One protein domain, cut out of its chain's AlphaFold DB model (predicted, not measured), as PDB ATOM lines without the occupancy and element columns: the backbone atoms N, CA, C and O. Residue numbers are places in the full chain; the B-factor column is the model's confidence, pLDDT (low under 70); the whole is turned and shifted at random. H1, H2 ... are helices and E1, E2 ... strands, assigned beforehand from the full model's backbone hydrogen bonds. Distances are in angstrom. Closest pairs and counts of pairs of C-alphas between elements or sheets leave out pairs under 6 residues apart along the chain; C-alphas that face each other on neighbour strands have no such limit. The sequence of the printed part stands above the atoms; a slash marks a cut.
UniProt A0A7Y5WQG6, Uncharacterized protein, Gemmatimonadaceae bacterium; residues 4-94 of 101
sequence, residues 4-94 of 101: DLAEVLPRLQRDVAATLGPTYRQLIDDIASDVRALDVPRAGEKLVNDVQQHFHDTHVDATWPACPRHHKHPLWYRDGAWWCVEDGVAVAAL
ATOM      1  N   ASP A   4      34.519 -33.978 -18.793       91.25
ATOM      2  CA  ASP A   4      35.136 -34.177 -17.479       91.25
ATOM      3  C   ASP A   4      35.874 -35.526 -17.345       91.25
ATOM      4  O   ASP A   4      37.037 -35.564 -16.962       91.25
ATOM      5  N   LEU A   5      35.264 -36.640 -17.773       94.06
ATOM      6  CA  LEU A   5      35.887 -37.968 -17.694       94.06
ATOM      7  C   LEU A   5      37.179 -38.048 -18.524       94.06
ATOM      8  O   LEU A   5      38.171 -38.624 -18.080       94.06
ATOM      9  N   ALA A   6      37.173 -37.457 -19.722       94.06
ATOM     10  CA  ALA A   6      38.343 -37.424 -20.600       94.06
ATOM     11  C   ALA A   6      39.492 -36.573 -20.027       94.06
ATOM     12  O   ALA A   6      40.656 -36.848 -20.312       94.06
ATOM     13  N   GLU A   7      39.177 -35.560 -19.216       95.00
ATOM     14  CA  GLU A   7      40.162 -34.713 -18.539       95.00
ATOM     15  C   GLU A   7      40.706 -35.370 -17.258       95.00
ATOM     16  O   GLU A   7      41.902 -35.273 -16.971       95.00
ATOM     17  N   VAL A   8      39.849 -36.071 -16.512       97.56
ATOM     18  CA  VAL A   8      40.175 -36.722 -15.236       97.56
ATOM     19  C   VAL A   8      40.994 -37.996 -15.420       97.56
ATOM     20  O   VAL A   8      41.984 -38.183 -14.712       97.56
ATOM     21  N   LEU A   9      40.636 -38.851 -16.384       98.12
ATOM     22  CA  LEU A   9      41.286 -40.148 -16.603       98.12
ATOM     23  C   LEU A   9      42.828 -40.072 -16.674       98.12
ATOM     24  O   LEU A   9      43.486 -40.744 -15.878       98.12
ATOM     25  N   PRO A  10      43.447 -39.251 -17.547       98.25
ATOM     26  CA  PRO A  10      44.907 -39.200 -17.632       98.25
ATOM     27  C   PRO A  10      45.571 -38.636 -16.365       98.25
ATOM     28  O   PRO A  10      46.724 -38.966 -16.082       98.25
ATOM     29  N   ARG A  11      44.872 -37.796 -15.588       98.56
ATOM     30  CA  ARG A  11      45.384 -37.246 -14.322       98.56
ATOM     31  C   ARG A  11      45.360 -38.298 -13.218       98.56
ATOM     32  O   ARG A  11      46.368 -38.492 -12.549       98.56
ATOM     33  N   LEU A  12      44.261 -39.043 -13.107       98.56
ATOM     34  CA  LEU A  12      44.152 -40.168 -12.183       98.56
ATOM     35  C   LEU A  12      45.185 -41.259 -12.497       98.56
ATOM     36  O   LEU A  12      45.877 -41.728 -11.597       98.56
ATOM     37  N   GLN A  13      45.355 -41.617 -13.775       98.50
ATOM     38  CA  GLN A  13      46.387 -42.572 -14.199       98.50
ATOM     39  C   GLN A  13      47.790 -42.128 -13.780       98.50
ATOM     40  O   GLN A  13      48.593 -42.958 -13.357       98.50
ATOM     41  N   ARG A  14      48.090 -40.829 -13.879       98.44
ATOM     42  CA  ARG A  14      49.380 -40.281 -13.450       98.44
ATOM     43  C   ARG A  14      49.582 -40.417 -11.945       98.44
ATOM     44  O   ARG A  14      50.647 -40.862 -11.535       98.44
ATOM     45  N   ASP A  15      48.581 -40.068 -11.147       98.25
ATOM     46  CA  ASP A  15      48.646 -40.170  -9.688       98.25
ATOM     47  C   ASP A  15      48.856 -41.611  -9.225       98.25
ATOM     48  O   ASP A  15      49.735 -41.887  -8.403       98.25
ATOM     49  N   VAL A  16      48.097 -42.547  -9.798       97.81
ATOM     50  CA  VAL A  16      48.259 -43.977  -9.515       97.81
ATOM     51  C   VAL A  16      49.647 -44.448  -9.946       97.81
ATOM     52  O   VAL A  16      50.348 -45.069  -9.152       97.81
ATOM     53  N   ALA A  17      50.101 -44.090 -11.150       97.69
ATOM     54  CA  ALA A  17      51.426 -44.474 -11.632       97.69
ATOM     55  C   ALA A  17      52.564 -43.921 -10.762       97.69
ATOM     56  O   ALA A  17      53.536 -44.630 -10.507       97.69
ATOM     57  N   ALA A  18      52.442 -42.683 -10.280       97.06
ATOM     58  CA  ALA A  18      53.436 -42.052  -9.422       97.06
ATOM     59  C   ALA A  18      53.522 -42.724  -8.039       97.06
ATOM     60  O   ALA A  18      54.599 -42.806  -7.451       97.06
ATOM     61  N   THR A  19      52.401 -43.214  -7.507       95.75
ATOM     62  CA  THR A  19      52.312 -43.654  -6.105       95.75
ATOM     63  C   THR A  19      52.264 -45.168  -5.910       95.75
ATOM     64  O   THR A  19      52.710 -45.647  -4.870       95.75
ATOM     65  N   LEU A  20      51.741 -45.916  -6.881       95.31
ATOM     66  CA  LEU A  20      51.593 -47.377  -6.858       95.31
ATOM     67  C   LEU A  20      52.279 -48.064  -8.054       95.31
ATOM     68  O   LEU A  20      52.308 -49.290  -8.129       95.31
ATOM     69  N   GLY A  21      52.842 -47.291  -8.987       95.12
ATOM     70  CA  GLY A  21      53.443 -47.806 -10.215       95.12
ATOM     71  C   GLY A  21      52.435 -47.999 -11.360       95.12
ATOM     72  O   GLY A  21      51.222 -47.869 -11.182       95.12
ATOM     73  N   PRO A  22      52.916 -48.303 -12.578       95.25
ATOM     74  CA  PRO A  22      52.094 -48.294 -13.793       95.25
ATOM     75  C   PRO A  22      51.136 -49.492 -13.931       95.25
ATOM     76  O   PRO A  22      50.318 -49.512 -14.851       95.25
ATOM     77  N   THR A  23      51.227 -50.489 -13.046       96.31
ATOM     78  CA  THR A  23      50.518 -51.780 -13.132       96.31
ATOM     79  C   THR A  23      48.996 -51.640 -13.232       96.31
ATOM     80  O   THR A  23      48.350 -52.421 -13.924       96.31
ATOM     81  N   TYR A  24      48.414 -50.629 -12.588       96.88
ATOM     82  CA  TYR A  24      46.958 -50.478 -12.462       96.88
ATOM     83  C   TYR A  24      46.297 -49.741 -13.629       96.88
ATOM     84  O   TYR A  24      45.107 -49.444 -13.572       96.88
ATOM     85  N   ARG A  25      47.037 -49.432 -14.699       96.75
ATOM     86  CA  ARG A  25      46.493 -48.664 -15.824       96.75
ATOM     87  C   ARG A  25      45.257 -49.318 -16.446       96.75
ATOM     88  O   ARG A  25      44.259 -48.632 -16.634       96.75
ATOM     89  N   GLN A  26      45.322 -50.627 -16.702       97.69
ATOM     90  CA  GLN A  26      44.215 -51.369 -17.311       97.69
ATOM     91  C   GLN A  26      42.970 -51.359 -16.416       97.69
ATOM     92  O   GLN A  26      41.887 -51.075 -16.902       97.69
ATOM     93  N   LEU A  27      43.140 -51.565 -15.105       97.62
ATOM     94  CA  LEU A  27      42.044 -51.477 -14.136       97.62
ATOM     95  C   LEU A  27      41.334 -50.114 -14.209       97.62
ATOM     96  O   LEU A  27      40.108 -50.049 -14.202       97.62
ATOM     97  N   ILE A  28      42.098 -49.021 -14.282       98.38
ATOM     98  CA  ILE A  28      41.528 -47.670 -14.371       98.38
ATOM     99  C   ILE A  28      40.782 -47.484 -15.699       98.38
ATOM    100  O   ILE A  28      39.717 -46.869 -15.713       98.38
ATOM    101  N   ASP A  29      41.323 -48.001 -16.805       98.31
ATOM    102  CA  ASP A  29      40.669 -47.942 -18.117       98.31
ATOM    103  C   ASP A  29      39.351 -48.739 -18.132       98.31
ATOM    104  O   ASP A  29      38.357 -48.257 -18.684       98.31
ATOM    105  N   ASP A  30      39.313 -49.901 -17.473       98.25
ATOM    106  CA  ASP A  30      38.115 -50.737 -17.340       98.25
ATOM    107  C   ASP A  30      37.028 -50.010 -16.527       98.25
ATOM    108  O   ASP A  30      35.913 -49.820 -17.015       98.25
ATOM    109  N   ILE A  31      37.374 -49.473 -15.349       98.06
ATOM    110  CA  ILE A  31      36.443 -48.677 -14.528       98.06
ATOM    111  C   ILE A  31      35.965 -47.432 -15.294       98.06
ATOM    112  O   ILE A  31      34.788 -47.077 -15.247       98.06
ATOM    113  N   ALA A  32      36.839 -46.765 -16.055       97.81
ATOM    114  CA  ALA A  32      36.447 -45.620 -16.877       97.81
ATOM    115  C   ALA A  32      35.478 -46.005 -18.005       97.81
ATOM    116  O   ALA A  32      34.617 -45.199 -18.376       97.81
ATOM    117  N   SER A  33      35.606 -47.214 -18.557       97.12
ATOM    118  CA  SER A  33      34.652 -47.761 -19.522       97.12
ATOM    119  C   SER A  33      33.285 -47.986 -18.878       97.12
ATOM    120  O   SER A  33      32.277 -47.532 -19.426       97.12
ATOM    121  N   ASP A  34      33.253 -48.584 -17.688       96.75
ATOM    122  CA  ASP A  34      32.018 -48.814 -16.933       96.75
ATOM    123  C   ASP A  34      31.327 -47.491 -16.581       96.75
ATOM    124  O   ASP A  34      30.147 -47.293 -16.869       96.75
ATOM    125  N   VAL A  35      32.077 -46.520 -16.053       96.62
ATOM    126  CA  VAL A  35      31.562 -45.180 -15.739       96.62
ATOM    127  C   VAL A  35      31.021 -44.473 -16.983       96.62
ATOM    128  O   VAL A  35      29.986 -43.805 -16.912       96.62
ATOM    129  N   ARG A  36      31.680 -44.621 -18.141       95.06
ATOM    130  CA  ARG A  36      31.191 -44.066 -19.412       95.06
ATOM    131  C   ARG A  36      29.863 -44.700 -19.824       95.06
ATOM    132  O   ARG A  36      28.996 -43.977 -20.308       95.06
ATOM    133  N   ALA A  37      29.704 -46.008 -19.640       94.94
ATOM    134  CA  ALA A  37      28.477 -46.722 -19.982       94.94
ATOM    135  C   ALA A  37      27.285 -46.316 -19.097       94.94
ATOM    136  O   ALA A  37      26.148 -46.348 -19.561       94.94
ATOM    137  N   LEU A  38      27.540 -45.893 -17.854       92.31
ATOM    138  CA  LEU A  38      26.503 -45.416 -16.934       92.31
ATOM    139  C   LEU A  38      25.930 -44.030 -17.298       92.31
ATOM    140  O   LEU A  38      24.873 -43.679 -16.780       92.31
ATOM    141  N   ASP A  39      26.616 -43.242 -18.138       90.00
ATOM    142  CA  ASP A  39      26.227 -41.884 -18.581       90.00
ATOM    143  C   ASP A  39      25.771 -40.945 -17.442       90.00
ATOM    144  O   ASP A  39      24.820 -40.170 -17.556       90.00
ATOM    145  N   VAL A  40      26.459 -41.015 -16.301       90.25
ATOM    146  CA  VAL A  40      26.134 -40.205 -15.120       90.25
ATOM    147  C   VAL A  40      26.712 -38.785 -15.202       90.25
ATOM    148  O   VAL A  40      27.790 -38.569 -15.772       90.25
ATOM    149  N   PRO A  41      26.067 -37.793 -14.557       90.94
ATOM    150  CA  PRO A  41      26.696 -36.505 -14.286       90.94
ATOM    151  C   PRO A  41      27.993 -36.679 -13.484       90.94
ATOM    152  O   PRO A  41      28.090 -37.575 -12.649       90.94
ATOM    153  N   ARG A  42      28.975 -35.793 -13.707       90.88
ATOM    154  CA  ARG A  42      30.275 -35.800 -12.998       90.88
ATOM    155  C   ARG A  42      30.994 -37.154 -13.054       90.88
ATOM    156  O   ARG A  42      31.532 -37.643 -12.063       90.88
ATOM    157  N   ALA A  43      30.999 -37.764 -14.235       95.44
ATOM    158  CA  ALA A  43      31.655 -39.043 -14.477       95.44
ATOM    159  C   ALA A  43      33.132 -39.073 -14.036       95.44
ATOM    160  O   ALA A  43      33.603 -40.115 -13.597       95.44
ATOM    161  N   GLY A  44      33.863 -37.956 -14.101       96.44
ATOM    162  CA  GLY A  44      35.227 -37.881 -13.586       96.44
ATOM    163  C   GLY A  44      35.295 -38.083 -12.070       96.44
ATOM    164  O   GLY A  44      36.080 -38.898 -11.595       96.44
ATOM    165  N   GLU A  45      34.428 -37.415 -11.306       96.12
ATOM    166  CA  GLU A  45      34.336 -37.605  -9.852       96.12
ATOM    167  C   GLU A  45      33.975 -39.050  -9.496       96.12
ATOM    168  O   GLU A  45      34.618 -39.650  -8.634       96.12
ATOM    169  N   LYS A  46      33.018 -39.643 -10.221       96.69
ATOM    170  CA  LYS A  46      32.680 -41.057 -10.037       96.69
ATOM    171  C   LYS A  46      33.880 -41.971 -10.304       96.69
ATOM    172  O   LYS A  46      34.153 -42.836  -9.483       96.69
ATOM    173  N   LEU A  47      34.611 -41.765 -11.403       98.06
ATOM    174  CA  LEU A  47      35.798 -42.562 -11.735       98.06
ATOM    175  C   LEU A  47      36.842 -42.526 -10.610       98.06
ATOM    176  O   LEU A  47      37.353 -43.573 -10.222       98.06
ATOM    177  N   VAL A  48      37.165 -41.339 -10.088       98.25
ATOM    178  CA  VAL A  48      38.168 -41.218  -9.018       98.25
ATOM    179  C   VAL A  48      37.708 -41.947  -7.758       98.25
ATOM    180  O   VAL A  48      38.490 -42.697  -7.173       98.25
ATOM    181  N   ASN A  49      36.440 -41.775  -7.376       97.44
ATOM    182  CA  ASN A  49      35.873 -42.420  -6.196       97.44
ATOM    183  C   ASN A  49      35.825 -43.947  -6.341       97.44
ATOM    184  O   ASN A  49      36.220 -44.649  -5.416       97.44
ATOM    185  N   ASP A  50      35.416 -44.465  -7.502       98.12
ATOM    186  CA  ASP A  50      35.362 -45.907  -7.763       98.12
ATOM    187  C   ASP A  50      36.762 -46.543  -7.709       98.12
ATOM    188  O   ASP A  50      36.938 -47.609  -7.123       98.12
ATOM    189  N   VAL A  51      37.779 -45.888  -8.286       98.12
ATOM    190  CA  VAL A  51      39.173 -46.364  -8.234       98.12
ATOM    191  C   VAL A  51      39.714 -46.328  -6.806       98.12
ATOM    192  O   VAL A  51      40.336 -47.293  -6.361       98.12
ATOM    193  N   GLN A  52      39.468 -45.237  -6.075       97.12
ATOM    194  CA  GLN A  52      39.881 -45.121  -4.678       97.12
ATOM    195  C   GLN A  52      39.241 -46.220  -3.825       97.12
ATOM    196  O   GLN A  52      39.949 -46.938  -3.119       97.12
ATOM    197  N   GLN A  53      37.926 -46.395  -3.948       96.25
ATOM    198  CA  GLN A  53      37.197 -47.432  -3.237       96.25
ATOM    199  C   GLN A  53      37.710 -48.827  -3.608       96.25
ATOM    200  O   GLN A  53      37.926 -49.650  -2.722       96.25
ATOM    201  N   HIS A  54      37.980 -49.093  -4.890       97.12
ATOM    202  CA  HIS A  54      38.538 -50.373  -5.313       97.12
ATOM    203  C   HIS A  54      39.850 -50.687  -4.585       97.12
ATOM    204  O   HIS A  54      40.006 -51.794  -4.070       97.12
ATOM    205  N   PHE A  55      40.792 -49.741  -4.505       96.44
ATOM    206  CA  PHE A  55      42.061 -49.981  -3.810       96.44
ATOM    207  C   PHE A  55      41.901 -50.194  -2.304       96.44
ATOM    208  O   PHE A  55      42.668 -50.969  -1.724       96.44
ATOM    209  N   HIS A  56      40.907 -49.550  -1.687       94.38
ATOM    210  CA  HIS A  56      40.583 -49.739  -0.273       94.38
ATOM    211  C   HIS A  56      39.963 -51.113  -0.016       94.38
ATOM    212  O   HIS A  56      40.458 -51.857   0.830       94.38
ATOM    213  N   ASP A  57      38.949 -51.486  -0.792       95.12
ATOM    214  CA  ASP A  57      38.175 -52.714  -0.587       95.12
ATOM    215  C   ASP A  57      38.986 -53.971  -0.949       95.12
ATOM    216  O   ASP A  57      38.897 -55.010  -0.286       95.12
ATOM    217  N   THR A  58      39.839 -53.884  -1.975       91.56
ATOM    218  CA  THR A  58      40.690 -55.003  -2.426       91.56
ATOM    219  C   THR A  58      42.026 -55.105  -1.691       91.56
ATOM    220  O   THR A  58      42.820 -55.994  -1.992       91.56
ATOM    221  N   HIS A  59      42.271 -54.233  -0.705       84.12
ATOM    222  CA  HIS A  59      43.507 -54.189   0.083       84.12
ATOM    223  C   HIS A  59      44.787 -54.021  -0.761       84.12
ATOM    224  O   HIS A  59      45.867 -54.424  -0.332       84.12
ATOM    225  N   VAL A  60      44.685 -53.402  -1.945       86.38
ATOM    226  CA  VAL A  60      45.856 -52.997  -2.742       86.38
ATOM    227  C   VAL A  60      46.696 -51.986  -1.958       86.38
ATOM    228  O   VAL A  60      47.900 -52.167  -1.800       86.38
ATOM    229  N   ASP A  61      46.045 -50.944  -1.440       86.44
ATOM    230  CA  ASP A  61      46.595 -49.999  -0.465       86.44
ATOM    231  C   ASP A  61      45.404 -49.300   0.209       86.44
ATOM    232  O   ASP A  61      44.799 -48.377  -0.341       86.44
ATOM    233  N   ALA A  62      45.054 -49.755   1.416       89.12
ATOM    234  CA  ALA A  62      43.921 -49.233   2.188       89.12
ATOM    235  C   ALA A  62      44.094 -47.767   2.626       89.12
ATOM    236  O   ALA A  62      43.161 -47.144   3.128       89.12
ATOM    237  N   THR A  63      45.290 -47.207   2.449       92.31
ATOM    238  CA  THR A  63      45.599 -45.812   2.759       92.31
ATOM    239  C   THR A  63      45.814 -44.979   1.508       92.31
ATOM    240  O   THR A  63      46.298 -43.856   1.611       92.31
ATOM    241  N   TRP A  64      45.466 -45.482   0.321       94.69
ATOM    242  CA  TRP A  64      45.754 -44.773  -0.916       94.69
ATOM    243  C   TRP A  64      44.759 -43.632  -1.239       94.69
ATOM    244  O   TRP A  64      43.547 -43.814  -1.108       94.69
ATOM    245  N   PRO A  65      45.242 -42.472  -1.730       96.25
ATOM    246  CA  PRO A  65      46.639 -42.057  -1.713       96.25
ATOM    247  C   PRO A  65      47.060 -41.651  -0.300       96.25
ATOM    248  O   PRO A  65      46.324 -40.960   0.400       96.25
ATOM    249  N   ALA A  66      48.259 -42.061   0.118       95.00
ATOM    250  CA  ALA A  66      48.720 -41.836   1.486       95.00
ATOM    251  C   ALA A  66      48.846 -40.339   1.802       95.00
ATOM    252  O   ALA A  66      49.485 -39.586   1.064       95.00
ATOM    253  N   CYS A  67      48.292 -39.912   2.937       95.12
ATOM    254  CA  CYS A  67      48.469 -38.548   3.420       95.12
ATOM    255  C   CYS A  67      49.938 -38.296   3.814       95.12
ATOM    256  O   CYS A  67      50.432 -38.958   4.731       95.12
ATOM    257  N   PRO A  68      50.639 -37.314   3.209       92.81
ATOM    258  CA  PRO A  68      52.043 -37.037   3.516       92.81
ATOM    259  C   PRO A  68      52.254 -36.341   4.869       92.81
ATOM    260  O   PRO A  68      53.392 -36.133   5.268       92.81
ATOM    261  N   ARG A  69      51.178 -35.930   5.552       92.50
ATOM    262  CA  ARG A  69      51.250 -35.232   6.845       92.50
ATOM    263  C   ARG A  69      51.170 -36.184   8.030       92.50
ATOM    264  O   ARG A  69      51.888 -36.006   9.006       92.50
ATOM    265  N   HIS A  70      50.316 -37.202   7.929       91.69
ATOM    266  CA  HIS A  70      50.026 -38.115   9.039       91.69
ATOM    267  C   HIS A  70      50.407 -39.563   8.751       91.69
ATOM    268  O   HIS A  70      50.589 -40.328   9.694       91.69
ATOM    269  N   HIS A  71      50.519 -39.951   7.476       87.12
ATOM    270  CA  HIS A  71      50.875 -41.303   7.026       87.12
ATOM    271  C   HIS A  71      49.991 -42.437   7.580       87.12
ATOM    272  O   HIS A  71      50.379 -43.600   7.539       87.12
ATOM    273  N   LYS A  72      48.806 -42.109   8.110       89.81
ATOM    274  CA  LYS A  72      47.892 -43.050   8.782       89.81
ATOM    275  C   LYS A  72      46.506 -43.121   8.148       89.81
ATOM    276  O   LYS A  72      45.705 -43.957   8.546       89.81
ATOM    277  N   HIS A  73      46.218 -42.245   7.191       93.12
ATOM    278  CA  HIS A  73      44.919 -42.160   6.538       93.12
ATOM    279  C   HIS A  73      45.091 -41.827   5.045       93.12
ATOM    280  O   HIS A  73      46.099 -41.207   4.669       93.12
ATOM    281  N   PRO A  74      44.121 -42.207   4.196       96.50
ATOM    282  CA  PRO A  74      44.090 -41.771   2.811       96.50
ATOM    283  C   PRO A  74      43.755 -40.282   2.704       96.50
ATOM    284  O   PRO A  74      43.097 -39.694   3.570       96.50
ATOM    285  N   LEU A  75      44.206 -39.664   1.621       97.50
ATOM    286  CA  LEU A  75      43.629 -38.425   1.124       97.50
ATOM    287  C   LEU A  75      42.300 -38.741   0.436       97.50
ATOM    288  O   LEU A  75      42.174 -39.770  -0.215       97.50
ATOM    289  N   TRP A  76      41.324 -37.846   0.530       97.38
ATOM    290  CA  TRP A  76      40.022 -38.023  -0.116       97.38
ATOM    291  C   TRP A  76      39.867 -37.066  -1.290       97.38
ATOM    292  O   TRP A  76      40.253 -35.898  -1.193       97.38
ATOM    293  N   TYR A  77      39.331 -37.554  -2.406       97.62
ATOM    294  CA  TYR A  77      39.090 -36.711  -3.570       97.62
ATOM    295  C   TYR A  77      37.882 -35.800  -3.340       97.62
ATOM    296  O   TYR A  77      36.813 -36.250  -2.933       97.62
ATOM    297  N   ARG A  78      38.050 -34.502  -3.605       94.69
ATOM    298  CA  ARG A  78      36.968 -33.514  -3.580       94.69
ATOM    299  C   ARG A  78      37.336 -32.313  -4.440       94.69
ATOM    300  O   ARG A  78      38.439 -31.777  -4.313       94.69
ATOM    301  N   ASP A  79      36.400 -31.871  -5.278       91.56
ATOM    302  CA  ASP A  79      36.510 -30.643  -6.079       91.56
ATOM    303  C   ASP A  79      37.825 -30.541  -6.882       91.56
ATOM    304  O   ASP A  79      38.474 -29.498  -6.922       91.56
ATOM    305  N   GLY A  80      38.253 -31.643  -7.511       95.62
ATOM    306  CA  GLY A  80      39.450 -31.664  -8.363       95.62
ATOM    307  C   GLY A  80      40.783 -31.838  -7.630       95.62
ATOM    308  O   GLY A  80      41.832 -31.810  -8.278       95.62
ATOM    309  N   ALA A  81      40.770 -32.035  -6.309       97.94
ATOM    310  CA  ALA A  81      41.975 -32.165  -5.496       97.94
ATOM    311  C   ALA A  81      41.898 -33.323  -4.492       97.94
ATOM    312  O   ALA A  81      40.822 -33.799  -4.132       97.94
ATOM    313  N   TRP A  82      43.066 -33.744  -4.012       98.19
ATOM    314  CA  TRP A  82      43.250 -34.670  -2.901       98.19
ATOM    315  C   TRP A  82      43.322 -33.904  -1.586       98.19
ATOM    316  O   TRP A  82      44.162 -33.018  -1.424       98.19
ATOM    317  N   TRP A  83      42.468 -34.254  -0.630       98.12
ATOM    318  CA  TRP A  83      42.330 -33.548   0.641       98.12
ATOM    319  C   TRP A  83      42.799 -34.382   1.822       98.12
ATOM    320  O   TRP A  83      42.467 -35.559   1.951       98.12
ATOM    321  N   CYS A  84      43.508 -33.732   2.742       97.69
ATOM    322  CA  CYS A  84      43.662 -34.241   4.094       97.69
ATOM    323  C   CYS A  84      42.379 -33.921   4.865       97.69
ATOM    324  O   CYS A  84      42.041 -32.751   5.048       97.69
ATOM    325  N   VAL A  85      41.662 -34.955   5.299       94.94
ATOM    326  CA  VAL A  85      40.398 -34.792   6.033       94.94
ATOM    327  C   VAL A  85      40.597 -34.387   7.489       94.94
ATOM    328  O   VAL A  85      39.746 -33.689   8.024       94.94
ATOM    329  N   GLU A  86      41.721 -34.761   8.106       96.06
ATOM    330  CA  GLU A  86      42.042 -34.349   9.478       96.06
ATOM    331  C   GLU A  86      42.347 -32.847   9.559       96.06
ATOM    332  O   GLU A  86      41.796 -32.151  10.407       96.06
ATOM    333  N   ASP A  87      43.153 -32.330   8.627       96.06
ATOM    334  CA  ASP A  87      43.508 -30.904   8.582       96.06
ATOM    335  C   ASP A  87      42.480 -30.051   7.828       96.06
ATOM    336  O   ASP A  87      42.528 -28.822   7.881       96.06
ATOM    337  N   GLY A  88      41.589 -30.681   7.061       96.00
ATOM    338  CA  GLY A  88      40.604 -29.993   6.235       96.00
ATOM    339  C   GLY A  88      41.212 -29.163   5.102       96.00
ATOM    340  O   GLY A  88      40.646 -28.128   4.752       96.00
ATOM    341  N   VAL A  89      42.337 -29.586   4.511       97.19
ATOM    342  CA  VAL A  89      43.004 -28.833   3.430       97.19
ATOM    343  C   VAL A  89      43.314 -29.670   2.191       97.19
ATOM    344  O   VAL A  89      43.571 -30.873   2.280       97.19
ATOM    345  N   ALA A  90      43.342 -29.004   1.035       97.69
ATOM    346  CA  ALA A  90      43.829 -29.579  -0.210       97.69
ATOM    347  C   ALA A  90      45.349 -29.780  -0.130       97.69
ATOM    348  O   ALA A  90      46.089 -28.880   0.269       97.69
ATOM    349  N   VAL A  91      45.805 -30.974  -0.494       97.44
ATOM    350  CA  VAL A  91      47.216 -31.378  -0.460       97.44
ATOM    351  C   VAL A  91      47.838 -31.322  -1.851       97.44
ATOM    352  O   VAL A  91      48.962 -30.849  -1.985       97.44
ATOM    353  N   ALA A  92      47.118 -31.780  -2.874       97.56
ATOM    354  CA  ALA A  92      47.559 -31.758  -4.267       97.56
ATOM    355  C   ALA A  92      46.348 -31.742  -5.203       97.56
ATOM    356  O   ALA A  92      45.312 -32.321  -4.863       97.56
ATOM    357  N   ALA A  93      46.462 -31.123  -6.378       98.31
ATOM    358  CA  ALA A  93      45.459 -31.313  -7.421       98.31
ATOM    359  C   ALA A  93      45.526 -32.748  -7.977       98.31
ATOM    360  O   ALA A  93      46.542 -33.438  -7.848       98.31
ATOM    361  N   LEU A  94      44.448 -33.210  -8.614       98.31
ATOM    362  CA  LEU A  94      44.470 -34.485  -9.328       98.31
ATOM    363  C   LEU A  94      45.509 -34.450 -10.463       98.31
ATOM    364  O   LEU A  94      45.473 -33.573 -11.328       98.31
TER     365      LEU A  94
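Overview. This is residues 4 to 94 of the 101 residues of an uncharacterized protein of Gemmatimonadaceae bacterium (UniProt A0A7Y5WQG6). Three helices pack in a triangle, H1 and H2 as a hairpin with H3 on both; a small three-stranded sheet sits beside H3, reached through a long loop, residues 58 to 75. The printed part has 91 residues, mostly helix: H1, H2, H3, then E1, E2, E3, an antiparallel meander in that order, each strand neighbouring the one before. It is compact, radius of gyration of the C-alphas 12.6 A, spanning 37 by 26 by 20 A.

Along the chain. H1, residues 4 to 20, starts at C-alpha 4 (35.136, -34.177, -17.479) and measures 23.6 A; H2, 22 to 37, 24.5 A; H3, 43 to 57, 20.6 A. E1 is 76 to 78, E2 81 to 84, E3 89 to 93, ending at C-alpha 93 (45.459, -31.313, -7.421).

Arrangement. H1 and H2 touch, closest C-alphas Gln 13 and Arg 25, 6.3 A, at a shallow tilt of 24 degrees, opposite ways. H3 touches H1 with residues 43 to 48 alone, closest C-alphas Leu 5 and Gly 44, 4.2 A. H3 only grazes the sheet. N 76 and O 83, 2.9 A, and N 82 and O 92, 2.8 A, are within hydrogen-bond range. Every O i to N i+4 pair is within range in H3, 11 of 13 in H1, 10 of 12 in H2.

Size, cuts and confidence. The farthest C-alphas, Ala 37 and His 70, are 37.2 A apart. The printed part has no cut; the H3 to E1 link is long. No printed residue is under pLDDT 70.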